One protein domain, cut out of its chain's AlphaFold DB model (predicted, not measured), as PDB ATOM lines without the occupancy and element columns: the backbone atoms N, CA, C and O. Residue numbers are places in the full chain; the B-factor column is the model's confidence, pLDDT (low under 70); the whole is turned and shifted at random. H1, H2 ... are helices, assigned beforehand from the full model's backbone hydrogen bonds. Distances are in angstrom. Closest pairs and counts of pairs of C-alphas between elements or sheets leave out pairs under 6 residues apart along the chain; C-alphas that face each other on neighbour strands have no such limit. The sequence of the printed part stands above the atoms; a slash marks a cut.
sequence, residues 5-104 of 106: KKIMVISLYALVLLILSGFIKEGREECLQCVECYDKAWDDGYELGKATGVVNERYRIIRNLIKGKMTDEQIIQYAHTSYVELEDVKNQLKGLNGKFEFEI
ATOM      1  N   LYS A   5     350.597 416.697 436.468       56.03
ATOM      2  CA  LYS A   5     349.544 417.073 435.513       56.03
ATOM      3  C   LYS A   5     349.961 418.183 434.542       56.03
ATOM      4  O   LYS A   5     349.634 418.097 433.367       56.03
ATOM      5  N   LYS A   6     350.688 419.215 434.992       55.69
ATOM      6  CA  LYS A   6     351.100 420.337 434.125       55.69
ATOM      7  C   LYS A   6     352.153 419.917 433.098       55.69
ATOM      8  O   LYS A   6     352.074 420.337 431.951       55.69
ATOM      9  N   ILE A   7     353.102 419.070 433.495       61.50
ATOM     10  CA  ILE A   7     354.173 418.582 432.609       61.50
ATOM     11  C   ILE A   7     353.584 417.699 431.501       61.50
ATOM     12  O   ILE A   7     353.945 417.838 430.334       61.50
ATOM     13  N   MET A   8     352.620 416.847 431.853       62.72
ATOM     14  CA  MET A   8     351.997 415.929 430.901       62.72
ATOM     15  C   MET A   8     351.140 416.651 429.846       62.72
ATOM     16  O   MET A   8     351.153 416.277 428.678       62.72
ATOM     17  N   VAL A   9     350.446 417.729 430.230       66.44
ATOM     18  CA  VAL A   9     349.659 418.548 429.292       66.44
ATOM     19  C   VAL A   9     350.567 419.261 428.284       66.44
ATOM     20  O   VAL A   9     350.289 419.231 427.090       66.44
ATOM     21  N   ILE A  10     351.687 419.835 428.733       69.94
ATOM     22  CA  ILE A  10     352.652 420.516 427.849       69.94
ATOM     23  C   ILE A  10     353.269 419.530 426.842       69.94
ATOM     24  O   ILE A  10     353.405 419.852 425.663       69.94
ATOM     25  N   SER A  11     353.581 418.311 427.291       71.19
ATOM     26  CA  SER A  11     354.085 417.229 426.437       71.19
ATOM     27  C   SER A  11     353.091 416.828 425.339       71.19
ATOM     28  O   SER A  11     353.508 416.619 424.201       71.19
ATOM     29  N   LEU A  12     351.791 416.766 425.646       72.88
ATOM     30  CA  LEU A  12     350.759 416.452 424.654       72.88
ATOM     31  C   LEU A  12     350.607 417.561 423.604       72.88
ATOM     32  O   LEU A  12     350.521 417.261 422.415       72.88
ATOM     33  N   TYR A  13     350.624 418.832 424.018       74.75
ATOM     34  CA  TYR A  13     350.542 419.958 423.077       74.75
ATOM     35  C   TYR A  13     351.735 420.000 422.117       74.75
ATOM     36  O   TYR A  13     351.548 420.229 420.923       74.75
ATOM     37  N   ALA A  14     352.949 419.731 422.606       72.69
ATOM     38  CA  ALA A  14     354.140 419.671 421.760       72.69
ATOM     39  C   ALA A  14     354.066 418.534 420.723       72.69
ATOM     40  O   ALA A  14     354.446 418.729 419.569       72.69
ATOM     41  N   LEU A  15     353.530 417.371 421.109       73.50
ATOM     42  CA  LEU A  15     353.354 416.234 420.203       73.50
ATOM     43  C   LEU A  15     352.326 416.537 419.101       73.50
ATOM     44  O   LEU A  15     352.573 416.250 417.933       73.50
ATOM     45  N   VAL A  16     351.204 417.175 419.453       75.19
ATOM     46  CA  VAL A  16     350.176 417.594 418.484       75.19
ATOM     47  C   VAL A  16     350.736 418.615 417.491       75.19
ATOM     48  O   VAL A  16     350.488 418.496 416.295       75.19
ATOM     49  N   LEU A  17     351.540 419.578 417.954       67.94
ATOM     50  CA  LEU A  17     352.188 420.563 417.080       67.94
ATOM     51  C   LEU A  17     353.182 419.921 416.101       67.94
ATOM     52  O   LEU A  17     353.211 420.304 414.934       67.94
ATOM     53  N   LEU A  18     353.954 418.923 416.545       66.06
ATOM     54  CA  LEU A  18     354.875 418.185 415.673       66.06
ATOM     55  C   LEU A  18     354.126 417.406 414.587       66.06
ATOM     56  O   LEU A  18     354.501 417.482 413.417       66.06
ATOM     57  N   ILE A  19     353.034 416.731 414.953       63.22
ATOM     58  CA  ILE A  19     352.193 415.988 414.007       63.22
ATOM     59  C   ILE A  19     351.563 416.949 412.986       63.22
ATOM     60  O   ILE A  19     351.656 416.706 411.785       63.22
ATOM     61  N   LEU A  20     351.010 418.082 413.436       57.84
ATOM     62  CA  LEU A  20     350.449 419.107 412.544       57.84
ATOM     63  C   LEU A  20     351.505 419.709 411.603       57.84
ATOM     64  O   LEU A  20     351.203 419.972 410.444       57.84
ATOM     65  N   SER A  21     352.748 419.888 412.063       56.31
ATOM     66  CA  SER A  21     353.834 420.405 411.216       56.31
ATOM     67  C   SER A  21     354.326 419.401 410.164       56.31
ATOM     68  O   SER A  21     354.768 419.816 409.095       56.31
ATOM     69  N   GLY A  22     354.222 418.095 410.444       52.03
ATOM     70  CA  GLY A  22     354.621 417.025 409.524       52.03
ATOM     71  C   GLY A  22     353.674 416.880 408.332       52.03
ATOM     72  O   GLY A  22     354.135 416.810 407.196       52.03
ATOM     73  N   PHE A  23     352.359 416.944 408.565       49.88
ATOM     74  CA  PHE A  23     351.351 416.796 407.502       49.88
ATOM     75  C   PHE A  23     351.328 417.952 406.489       49.88
ATOM     76  O   PHE A  23     350.915 417.761 405.350       49.88
ATOM     77  N   ILE A  24     351.797 419.145 406.866       50.12
ATOM     78  CA  ILE A  24     351.842 420.311 405.962       50.12
ATOM     79  C   ILE A  24     352.976 420.182 404.930       50.12
ATOM     80  O   ILE A  24     352.945 420.834 403.885       50.12
ATOM     81  N   LYS A  25     354.000 419.369 405.216       44.97
ATOM     82  CA  LYS A  25     355.212 419.317 404.391       44.97
ATOM     83  C   LYS A  25     355.067 418.387 403.185       44.97
ATOM     84  O   LYS A  25     355.521 418.738 402.102       44.97
ATOM     85  N   GLU A  26     354.385 417.260 403.359       43.78
ATOM     86  CA  GLU A  26     354.337 416.177 402.369       43.78
ATOM     87  C   GLU A  26     353.524 416.548 401.112       43.78
ATOM     88  O   GLU A  26     353.952 416.271 400.000       43.78
ATOM     89  N   GLY A  27     352.439 417.322 401.250       43.66
ATOM     90  CA  GLY A  27     351.651 417.790 400.095       43.66
ATOM     91  C   GLY A  27     352.255 418.974 399.321       43.66
ATOM     92  O   GLY A  27     351.781 419.310 398.234       43.66
ATOM     93  N   ARG A  28     353.286 419.637 399.867       41.03
ATOM     94  CA  ARG A  28     353.917 420.808 399.232       41.03
ATOM     95  C   ARG A  28     354.930 420.393 398.161       41.03
ATOM     96  O   ARG A  28     355.036 421.061 397.138       41.03
ATOM     97  N   GLU A  29     355.644 419.290 398.389       44.62
ATOM     98  CA  GLU A  29     356.665 418.774 397.467       44.62
ATOM     99  C   GLU A  29     356.048 418.086 396.238       44.62
ATOM    100  O   GLU A  29     356.573 418.237 395.137       44.62
ATOM    101  N   GLU A  30     354.887 417.433 396.376       39.59
ATOM    102  CA  GLU A  30     354.166 416.849 395.232       39.59
ATOM    103  C   GLU A  30     353.616 417.920 394.271       39.59
ATOM    104  O   GLU A  30     353.682 417.753 393.052       39.59
ATOM    105  N   CYS A  31     353.146 419.066 394.786       42.22
ATOM    106  CA  CYS A  31     352.678 420.172 393.937       42.22
ATOM    107  C   CYS A  31     353.810 420.818 393.124       42.22
ATOM    108  O   CYS A  31     353.568 421.285 392.014       42.22
ATOM    109  N   LEU A  32     355.039 420.827 393.651       44.34
ATOM    110  CA  LEU A  32     356.218 421.377 392.971       44.34
ATOM    111  C   LEU A  32     356.648 420.552 391.746       44.34
ATOM    112  O   LEU A  32     357.371 421.073 390.901       44.34
ATOM    113  N   GLN A  33     356.215 419.290 391.626       39.25
ATOM    114  CA  GLN A  33     356.588 418.405 390.512       39.25
ATOM    115  C   GLN A  33     355.466 418.149 389.495       39.25
ATOM    116  O   GLN A  33     355.704 417.522 388.462       39.25
ATOM    117  N   CYS A  34     354.249 418.632 389.743       42.66
ATOM    118  CA  CYS A  34     353.119 418.406 388.850       42.66
ATOM    119  C   CYS A  34     353.114 419.426 387.695       42.66
ATOM    120  O   CYS A  34     352.528 420.504 387.802       42.66
ATOM    121  N   VAL A  35     353.740 419.068 386.569       41.19
ATOM    122  CA  VAL A  35     353.710 419.851 385.314       41.19
ATOM    123  C   VAL A  35     352.266 420.105 384.854       41.19
ATOM    124  O   VAL A  35     351.923 421.227 384.506       41.19
ATOM    125  N   GLU A  36     351.374 419.116 384.987       42.09
ATOM    126  CA  GLU A  36     349.947 419.267 384.648       42.09
ATOM    127  C   GLU A  36     349.210 420.283 385.541       42.09
ATOM    128  O   GLU A  36     348.230 420.901 385.121       42.09
ATOM    129  N   CYS A  37     349.669 420.476 386.779       43.66
ATOM    130  CA  CYS A  37     349.101 421.444 387.713       43.66
ATOM    131  C   CYS A  37     349.577 422.866 387.393       43.66
ATOM    132  O   CYS A  37     348.828 423.821 387.601       43.66
ATOM    133  N   TYR A  38     350.799 422.994 386.869       40.75
ATOM    134  CA  TYR A  38     351.328 424.245 386.336       40.75
ATOM    135  C   TYR A  38     350.557 424.648 385.070       40.75
ATOM    136  O   TYR A  38     350.058 425.767 384.989       40.75
ATOM    137  N   ASP A  39     350.327 423.713 384.146       42.16
ATOM    138  CA  ASP A  39     349.623 423.986 382.885       42.16
ATOM    139  C   ASP A  39     348.149 424.376 383.087       42.16
ATOM    140  O   ASP A  39     347.638 425.262 382.400       42.16
ATOM    141  N   LYS A  40     347.469 423.821 384.100       41.69
ATOM    142  CA  LYS A  40     346.094 424.231 384.441       41.69
ATOM    143  C   LYS A  40     345.978 425.673 384.941       41.69
ATOM    144  O   LYS A  40     344.893 426.236 384.856       41.69
ATOM    145  N   ALA A  41     347.053 426.254 385.478       43.66
ATOM    146  CA  ALA A  41     347.077 427.652 385.916       43.66
ATOM    147  C   ALA A  41     347.380 428.633 384.765       43.66
ATOM    148  O   ALA A  41     347.167 429.839 384.919       43.66
ATOM    149  N   TRP A  42     347.873 428.123 383.628       46.88
ATOM    150  CA  TRP A  42     348.330 428.915 382.482       46.88
ATOM    151  C   TRP A  42     347.424 428.824 381.241       46.88
ATOM    152  O   TRP A  42     347.534 429.679 380.360       46.88
ATOM    153  N   ASP A  43     346.474 427.885 381.184       50.75
ATOM    154  CA  ASP A  43     345.523 427.740 380.064       50.75
ATOM    155  C   ASP A  43     344.308 428.704 380.131       50.75
ATOM    156  O   ASP A  43     343.220 428.437 379.625       50.75
ATOM    157  N   ASP A  44     344.485 429.887 380.729       51.00
ATOM    158  CA  ASP A  44     343.454 430.935 380.852       51.00
ATOM    159  C   ASP A  44     343.318 431.791 379.561       51.00
ATOM    160  O   ASP A  44     342.886 432.950 379.589       51.00
ATOM    161  N   GLY A  45     343.706 431.260 378.392       45.59
ATOM    162  CA  GLY A  45     343.679 431.983 377.111       45.59
ATOM    163  C   GLY A  45     344.881 432.911 376.886       45.59
ATOM    164  O   GLY A  45     344.710 434.050 376.429       45.59
ATOM    165  N   TYR A  46     346.089 432.438 377.223       43.56
ATOM    166  CA  TYR A  46     347.365 433.162 377.091       43.56
ATOM    167  C   TYR A  46     347.611 433.657 375.662       43.56
ATOM    168  O   TYR A  46     347.953 434.821 375.456       43.56
ATOM    169  N   GLU A  47     347.286 432.832 374.668       43.22
ATOM    170  CA  GLU A  47     347.410 433.192 373.250       43.22
ATOM    171  C   GLU A  47     346.469 434.329 372.810       43.22
ATOM    172  O   GLU A  47     346.691 434.960 371.780       43.22
ATOM    173  N   LEU A  48     345.427 434.636 373.594       42.81
ATOM    174  CA  LEU A  48     344.419 435.651 373.267       42.81
ATOM    175  C   LEU A  48     344.608 436.971 374.032       42.81
ATOM    176  O   LEU A  48     343.751 437.851 373.935       42.81
ATOM    177  N   GLY A  49     345.661 437.105 374.852       43.78
ATOM    178  CA  GLY A  49     345.881 438.274 375.722       43.78
ATOM    179  C   GLY A  49     344.822 438.465 376.821       43.78
ATOM    180  O   GLY A  49     344.887 439.418 377.597       43.78
ATOM    181  N   LYS A  50     343.842 437.556 376.914       45.19
ATOM    182  CA  LYS A  50     342.795 437.545 377.946       45.19
ATOM    183  C   LYS A  50     343.311 436.961 379.260       45.19
ATOM    184  O   LYS A  50     342.947 437.483 380.314       45.19
ATOM    185  N   ALA A  51     344.216 435.977 379.201       52.16
ATOM    186  CA  ALA A  51     344.849 435.412 380.394       52.16
ATOM    187  C   ALA A  51     345.603 436.470 381.196       52.16
ATOM    188  O   ALA A  51     345.513 436.491 382.416       52.16
ATOM    189  N   THR A  52     346.289 437.407 380.532       63.19
ATOM    190  CA  THR A  52     347.095 438.423 381.222       63.19
ATOM    191  C   THR A  52     346.230 439.316 382.113       63.19
ATOM    192  O   THR A  52     346.616 439.630 383.232       63.19
ATOM    193  N   GLY A  53     345.023 439.685 381.665       67.62
ATOM    194  CA  GLY A  53     344.090 440.475 382.473       67.62
ATOM    195  C   GLY A  53     343.564 439.717 383.696       67.62
ATOM    196  O   GLY A  53     343.539 440.271 384.794       67.62
ATOM    197  N   VAL A  54     343.182 438.450 383.510       72.00
ATOM    198  CA  VAL A  54     342.661 437.584 384.582       72.00
ATOM    199  C   VAL A  54     343.740 437.284 385.625       72.00
ATOM    200  O   VAL A  54     343.492 437.431 386.822       72.00
ATOM    201  N   VAL A  55     344.955 436.955 385.181       80.44
ATOM    202  CA  VAL A  55     346.114 436.701 386.051       80.44
ATOM    203  C   VAL A  55     346.491 437.960 386.832       80.44
ATOM    204  O   VAL A  55     346.621 437.908 388.055       80.44
ATOM    205  N   ASN A  56     346.582 439.120 386.169       84.56
ATOM    206  CA  ASN A  56     346.903 440.384 386.840       84.56
ATOM    207  C   ASN A  56     345.879 440.730 387.930       84.56
ATOM    208  O   ASN A  56     346.247 441.226 388.998       84.56
ATOM    209  N   GLU A  57     344.595 440.459 387.686       84.75
ATOM    210  CA  GLU A  57     343.547 440.685 388.680       84.75
ATOM    211  C   GLU A  57     343.625 439.685 389.838       84.75
ATOM    212  O   GLU A  57     343.584 440.094 391.001       84.75
ATOM    213  N   ARG A  58     343.855 438.395 389.554       87.12
ATOM    214  CA  ARG A  58     344.111 437.372 390.582       87.12
ATOM    215  C   ARG A  58     345.291 437.768 391.473       87.12
ATOM    216  O   ARG A  58     345.184 437.716 392.697       87.12
ATOM    217  N   TYR A  59     346.371 438.286 390.891       92.19
ATOM    218  CA  TYR A  59     347.549 438.769 391.620       92.19
ATOM    219  C   TYR A  59     347.218 439.968 392.520       92.19
ATOM    220  O   TYR A  59     347.644 440.030 393.680       92.19
ATOM    221  N   ARG A  60     346.403 440.914 392.036       90.62
ATOM    222  CA  ARG A  60     345.911 442.041 392.848       90.62
ATOM    223  C   ARG A  60     345.042 441.574 394.014       90.62
ATOM    224  O   ARG A  60     345.206 442.099 395.118       90.62
ATOM    225  N   ILE A  61     344.170 440.589 393.791       92.25
ATOM    226  CA  ILE A  61     343.355 439.964 394.839       92.25
ATOM    227  C   ILE A  61     344.269 439.323 395.882       92.25
ATOM    228  O   ILE A  61     344.188 439.690 397.054       92.25
ATOM    229  N   ILE A  62     345.204 438.462 395.469       96.00
ATOM    230  CA  ILE A  62     346.164 437.807 396.371       96.00
ATOM    231  C   ILE A  62     346.929 438.846 397.203       96.00
ATOM    232  O   ILE A  62     346.995 438.723 398.428       96.00
ATOM    233  N   ARG A  63     347.433 439.925 396.587       97.19
ATOM    234  CA  ARG A  63     348.095 441.027 397.308       97.19
ATOM    235  C   ARG A  63     347.208 441.625 398.403       97.19
ATOM    236  O   ARG A  63     347.702 441.921 399.493       97.19
ATOM    237  N   ASN A  64     345.921 441.830 398.132       96.56
ATOM    238  CA  ASN A  64     344.983 442.370 399.119       96.56
ATOM    239  C   ASN A  64     344.721 441.378 400.260       96.56
ATOM    240  O   ASN A  64     344.706 441.793 401.419       96.56
ATOM    241  N   LEU A  65     344.597 440.083 399.961       96.88
ATOM    242  CA  LEU A  65     344.428 439.037 400.976       96.88
ATOM    243  C   LEU A  65     345.676 438.917 401.876       96.88
ATOM    244  O   LEU A  65     345.543 438.840 403.099       96.88
ATOM    245  N   ILE A  66     346.884 439.021 401.301       97.19
ATOM    246  CA  ILE A  66     348.153 439.083 402.053       97.19
ATOM    247  C   ILE A  66     348.174 440.305 402.982       97.19
ATOM    248  O   ILE A  66     348.493 440.181 404.166       97.19
ATOM    249  N   LYS A  67     347.803 441.494 402.485       95.88
ATOM    250  CA  LYS A  67     347.701 442.713 403.315       95.88
ATOM    251  C   LYS A  67     346.667 442.566 404.434       95.88
ATOM    252  O   LYS A  67     346.877 443.085 405.528       95.88
ATOM    253  N   GLY A  68     345.592 441.824 404.172       96.62
ATOM    254  CA  GLY A  68     344.581 441.423 405.148       96.62
ATOM    255  C   GLY A  68     345.050 440.368 406.156       96.62
ATOM    256  O   GLY A  68     344.269 440.002 407.030       96.62
ATOM    257  N   LYS A  69     346.307 439.903 406.071       97.06
ATOM    258  CA  LYS A  69     346.903 438.869 406.933       97.06
ATOM    259  C   LYS A  69     346.143 437.536 406.904       97.06
ATOM    260  O   LYS A  69     346.105 436.835 407.914       97.06
ATOM    261  N   MET A  70     345.540 437.196 405.765       96.06
ATOM    262  CA  MET A  70     344.970 435.865 405.558       96.06
ATOM    263  C   MET A  70     346.068 434.798 405.526       96.06
ATOM    264  O   MET A  70     347.206 435.090 405.150       96.06
ATOM    265  N   THR A  71     345.730 433.571 405.927       96.62
ATOM    266  CA  THR A  71     346.658 432.434 405.823       96.62
ATOM    267  C   THR A  71     346.805 431.982 404.375       96.62
ATOM    268  O   THR A  71     345.960 432.277 403.527       96.62
ATOM    269  N   ASP A  72     347.864 431.231 404.088       94.44
ATOM    270  CA  ASP A  72     348.129 430.717 402.744       94.44
ATOM    271  C   ASP A  72     346.994 429.805 402.263       94.44
ATOM    272  O   ASP A  72     346.543 429.940 401.127       94.44
ATOM    273  N   GLU A  73     346.453 428.963 403.149       92.19
ATOM    274  CA  GLU A  73     345.296 428.111 402.858       92.19
ATOM    275  C   GLU A  73     344.067 428.945 402.475       92.19
ATOM    276  O   GLU A  73     343.378 428.630 401.504       92.19
ATOM    277  N   GLN A  74     343.796 430.026 403.215       88.19
ATOM    278  CA  GLN A  74     342.678 430.921 402.917       88.19
ATOM    279  C   GLN A  74     342.878 431.602 401.565       88.19
ATOM    280  O   GLN A  74     341.952 431.649 400.761       88.19
ATOM    281  N   ILE A  75     344.083 432.102 401.291       90.94
ATOM    282  CA  ILE A  75     344.399 432.770 400.025       90.94
ATOM    283  C   ILE A  75     344.199 431.817 398.846       90.94
ATOM    284  O   ILE A  75     343.576 432.196 397.858       90.94
ATOM    285  N   ILE A  76     344.665 430.577 398.970       87.69
ATOM    286  CA  ILE A  76     344.511 429.536 397.949       87.69
ATOM    287  C   ILE A  76     343.046 429.233 397.669       87.69
ATOM    288  O   ILE A  76     342.639 429.181 396.508       87.69
ATOM    289  N   GLN A  77     342.241 429.100 398.723       84.69
ATOM    290  CA  GLN A  77     340.810 428.845 398.587       84.69
ATOM    291  C   GLN A  77     340.060 430.032 397.972       84.69
ATOM    292  O   GLN A  77     339.239 429.827 397.083       84.69
ATOM    293  N   TYR A  78     340.340 431.262 398.414       85.25
ATOM    294  CA  TYR A  78     339.628 432.459 397.952       85.25
ATOM    295  C   TYR A  78     340.038 432.909 396.551       85.25
ATOM    296  O   TYR A  78     339.189 433.347 395.778       85.25
ATOM    297  N   ALA A  79     341.330 432.848 396.229       84.75
ATOM    298  CA  ALA A  79     341.848 433.301 394.941       84.75
ATOM    299  C   ALA A  79     341.897 432.183 393.889       84.75
ATOM    300  O   ALA A  79     342.328 432.447 392.768       84.75
ATOM    301  N   HIS A  80     341.471 430.961 394.241       84.69
ATOM    302  CA  HIS A  80     341.526 429.779 393.376       84.69
ATOM    303  C   HIS A  80     342.912 429.602 392.725       84.69
ATOM    304  O   HIS A  80     343.024 429.382 391.523       84.69
ATOM    305  N   THR A  81     343.965 429.746 393.532       83.88
ATOM    306  CA  THR A  81     345.376 429.741 393.106       83.88
ATOM    307  C   THR A  81     346.113 428.539 393.695       83.88
ATOM    308  O   THR A  81     345.644 427.937 394.659       83.88
ATOM    309  N   SER A  82     347.286 428.191 393.166       85.81
ATOM    310  CA  SER A  82     348.154 427.164 393.770       85.81
ATOM    311  C   SER A  82     349.100 427.742 394.837       85.81
ATOM    312  O   SER A  82     349.314 428.956 394.897       85.81
ATOM    313  N   TYR A  83     349.706 426.878 395.665       85.44
ATOM    314  CA  TYR A  83     350.795 427.275 396.575       85.44
ATOM    315  C   TYR A  83     352.008 427.830 395.822       85.44
ATOM    316  O   TYR A  83     352.613 428.789 396.290       85.44
ATOM    317  N   VAL A  84     352.334 427.248 394.662       85.50
ATOM    318  CA  VAL A  84     353.458 427.674 393.815       85.50
ATOM    319  C   VAL A  84     353.215 429.092 393.303       85.50
ATOM    320  O   VAL A  84     354.033 429.979 393.515       85.50
ATOM    321  N   GLU A  85     352.033 429.347 392.740       86.19
ATOM    322  CA  GLU A  85     351.662 430.678 392.246       86.19
ATOM    323  C   GLU A  85     351.583 431.709 393.386       86.19
ATOM    324  O   GLU A  85     352.014 432.851 393.232       86.19
ATOM    325  N   LEU A  86     351.099 431.317 394.572       92.62
ATOM    326  CA  LEU A  86     351.120 432.190 395.749       92.62
ATOM    327  C   LEU A  86     352.554 432.545 396.181       92.62
ATOM    328  O   LEU A  86     352.817 433.684 396.581       92.62
ATOM    329  N   GLU A  87     353.478 431.586 396.132       93.12
ATOM    330  CA  GLU A  87     354.891 431.821 396.432       93.12
ATOM    331  C   GLU A  87     355.525 432.786 395.420       93.12
ATOM    332  O   GLU A  87     356.170 433.755 395.831       93.12
ATOM    333  N   ASP A  88     355.242 432.619 394.128       91.19
ATOM    334  CA  ASP A  88     355.693 433.532 393.071       91.19
ATOM    335  C   ASP A  88     355.171 434.959 393.276       91.19
ATOM    336  O   ASP A  88     355.941 435.926 393.235       91.19
ATOM    337  N   VAL A  89     353.881 435.105 393.597       94.44
ATOM    338  CA  VAL A  89     353.269 436.401 393.928       94.44
ATOM    339  C   VAL A  89     353.985 437.058 395.109       94.44
ATOM    340  O   VAL A  89     354.333 438.241 395.052       94.44
ATOM    341  N   LYS A  90     354.242 436.311 396.188       96.75
ATOM    342  CA  LYS A  90     354.959 436.829 397.366       96.75
ATOM    343  C   LYS A  90     356.386 437.248 397.021       96.75
ATOM    344  O   LYS A  90     356.839 438.293 397.498       96.75
ATOM    345  N   ASN A  91     357.076 436.464 396.199       95.88
ATOM    346  CA  ASN A  91     358.439 436.748 395.768       95.88
ATOM    347  C   ASN A  91     358.506 438.021 394.920       95.88
ATOM    348  O   ASN A  91     359.340 438.884 395.207       95.88
ATOM    349  N   GLN A  92     357.585 438.205 393.971       94.62
ATOM    350  CA  GLN A  92     357.486 439.448 393.202       94.62
ATOM    351  C   GLN A  92     357.199 440.648 394.104       94.62
ATOM    352  O   GLN A  92     357.929 441.636 394.062       94.62
ATOM    353  N   LEU A  93     356.199 440.554 394.987       96.12
ATOM    354  CA  LEU A  93     355.872 441.645 395.910       96.12
ATOM    355  C   LEU A  93     357.063 442.016 396.803       96.12
ATOM    356  O   LEU A  93     357.266 443.195 397.095       96.12
ATOM    357  N   LYS A  94     357.866 441.037 397.227       96.69
ATOM    358  CA  LYS A  94     359.093 441.282 397.990       96.69
ATOM    359  C   LYS A  94     360.180 441.939 397.134       96.69
ATOM    360  O   LYS A  94     360.821 442.875 397.604       96.69
ATOM    361  N   GLY A  95     360.387 441.464 395.906       95.75
ATOM    362  CA  GLY A  95     361.415 441.971 394.992       95.75
ATOM    363  C   GLY A  95     361.108 443.357 394.418       95.75
ATOM    364  O   GLY A  95     362.024 444.125 394.139       95.75
ATOM    365  N   LEU A  96     359.825 443.702 394.291       93.19
ATOM    366  CA  LEU A  96     359.347 444.895 393.586       93.19
ATOM    367  C   LEU A  96     358.635 445.890 394.514       93.19
ATOM    368  O   LEU A  96     357.738 446.618 394.089       93.19
ATOM    369  N   ASN A  97     359.014 445.939 395.796       94.38
ATOM    370  CA  ASN A  97     358.477 446.894 396.778       94.38
ATOM    371  C   ASN A  97     356.933 446.935 396.824       94.38
ATOM    372  O   ASN A  97     356.312 447.999 396.872       94.38
ATOM    373  N   GLY A  98     356.303 445.762 396.798       93.69
ATOM    374  CA  GLY A  98     354.851 445.588 396.875       93.69
ATOM    375  C   GLY A  98     354.099 445.792 395.555       93.69
ATOM    376  O   GLY A  98     352.863 445.881 395.578       93.69
ATOM    377  N   LYS A  99     354.816 445.874 394.432       91.94
ATOM    378  CA  LYS A  99     354.256 445.966 393.076       91.94
ATOM    379  C   LYS A  99     354.461 444.671 392.293       91.94
ATOM    380  O   LYS A  99     355.196 443.789 392.727       91.94
ATOM    381  N   PHE A 100     353.808 444.586 391.144       89.88
ATOM    382  CA  PHE A 100     354.055 443.561 390.132       89.88
ATOM    383  C   PHE A 100     354.767 444.156 388.919       89.88
ATOM    384  O   PHE A 100     354.667 445.361 388.687       89.88
ATOM    385  N   GLU A 101     355.446 443.324 388.127       86.94
ATOM    386  CA  GLU A 101     356.178 443.771 386.930       86.94
ATOM    387  C   GLU A 101     355.276 444.549 385.962       86.94
ATOM    388  O   GLU A 101     355.648 445.618 385.488       86.94
ATOM    389  N   PHE A 102     354.038 444.085 385.762       84.69
ATOM    390  CA  PHE A 102     353.046 444.743 384.904       84.69
ATOM    391  C   PHE A 102     352.531 446.096 385.440       84.69
ATOM    392  O   PHE A 102     351.800 446.794 384.740       84.69
ATOM    393  N   GLU A 103     352.851 446.466 386.685       84.88
ATOM    394  CA  GLU A 103     352.521 447.775 387.273       84.88
ATOM    395  C   GLU A 103     353.689 448.773 387.164       84.88
ATOM    396  O   GLU A 103     353.553 449.928 387.587       84.88
ATOM    397  N   ILE A 104     354.843 448.344 386.643       84.62
ATOM    398  CA  ILE A 104     356.029 449.183 386.470       84.62
ATOM    399  C   ILE A 104     356.002 449.770 385.050       84.62
ATOM    400  O   ILE A 104     355.929 449.012 384.084       84.62
TER     401      ILE A 104
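This is residues 5 to 104 of the 106 residues of an uncharacterized protein of Paenisporosarcina antarctica (UniProt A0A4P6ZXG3). One long helical arm, H1, sticks out with residues 5 to 27 from a small body in which H5 crosses the helical hairpin H3 and H4. At the body end of the arm, short H2 turns off, and the link after it leads round to H3. The printed part has 100 residues with five named helices, H1 to H5 in order, and no named strand; the class is all helix, and the helix packing is mostly crossed. The whole is loose, with a radius of gyration of the C-alphas of 17.9 A, and spans 64 by 30 by 22 A, the arm making the length.

H1, residues 5 to 33, touches H5, residues 83 to 95, with residues 28 to 32 alone; the closest C-alphas, of Leu 32 and Val 84, are 6.9 A apart, and the lines are about perpendicular at 89 degrees. H5 is the hub. It touches H3, residues 50 to 67, about perpendicular at 75 degrees, the closest C-alphas being those of Tyr 59 and Val 89, 6.6 A. H5 also touches H4, residues 72 to 79, at 83 degrees, closest at the C-alphas of Ile 76 and Tyr 83, 6.8 A. H3 and H4 form a helical hairpin, a steep tilt of 42 degrees, opposite ways, closest at the C-alphas of Leu 65 and Ile 75, 6.3 A. H2, residues 35 to 42, is close to H3 but not clearly touching, with the C-alphas of Trp 42 and Ala 51 7.7 A apart. H1 and H3 are apart. Every O i to N i+4 pair is within hydrogen-bond range in H3, H4 and H5, against 16 of 25 in H1 and 3 of 4 in H2.

H1 runs 45.6 A from C-alpha 5 at (349.544, 417.073, 435.513) to C-alpha 33 at (356.588, 418.405, 390.512). H3 measures 26.4 A and H5 18.2 A, ending at C-alpha 95 at (361.415, 441.971, 394.992).

The C-alphas farthest apart, of Lys 5 and Leu 48, are 65.2 A apart. The printed part has no cut, and no link is long. Residues 5 to 10 and 17 to 53 are under pLDDT 70.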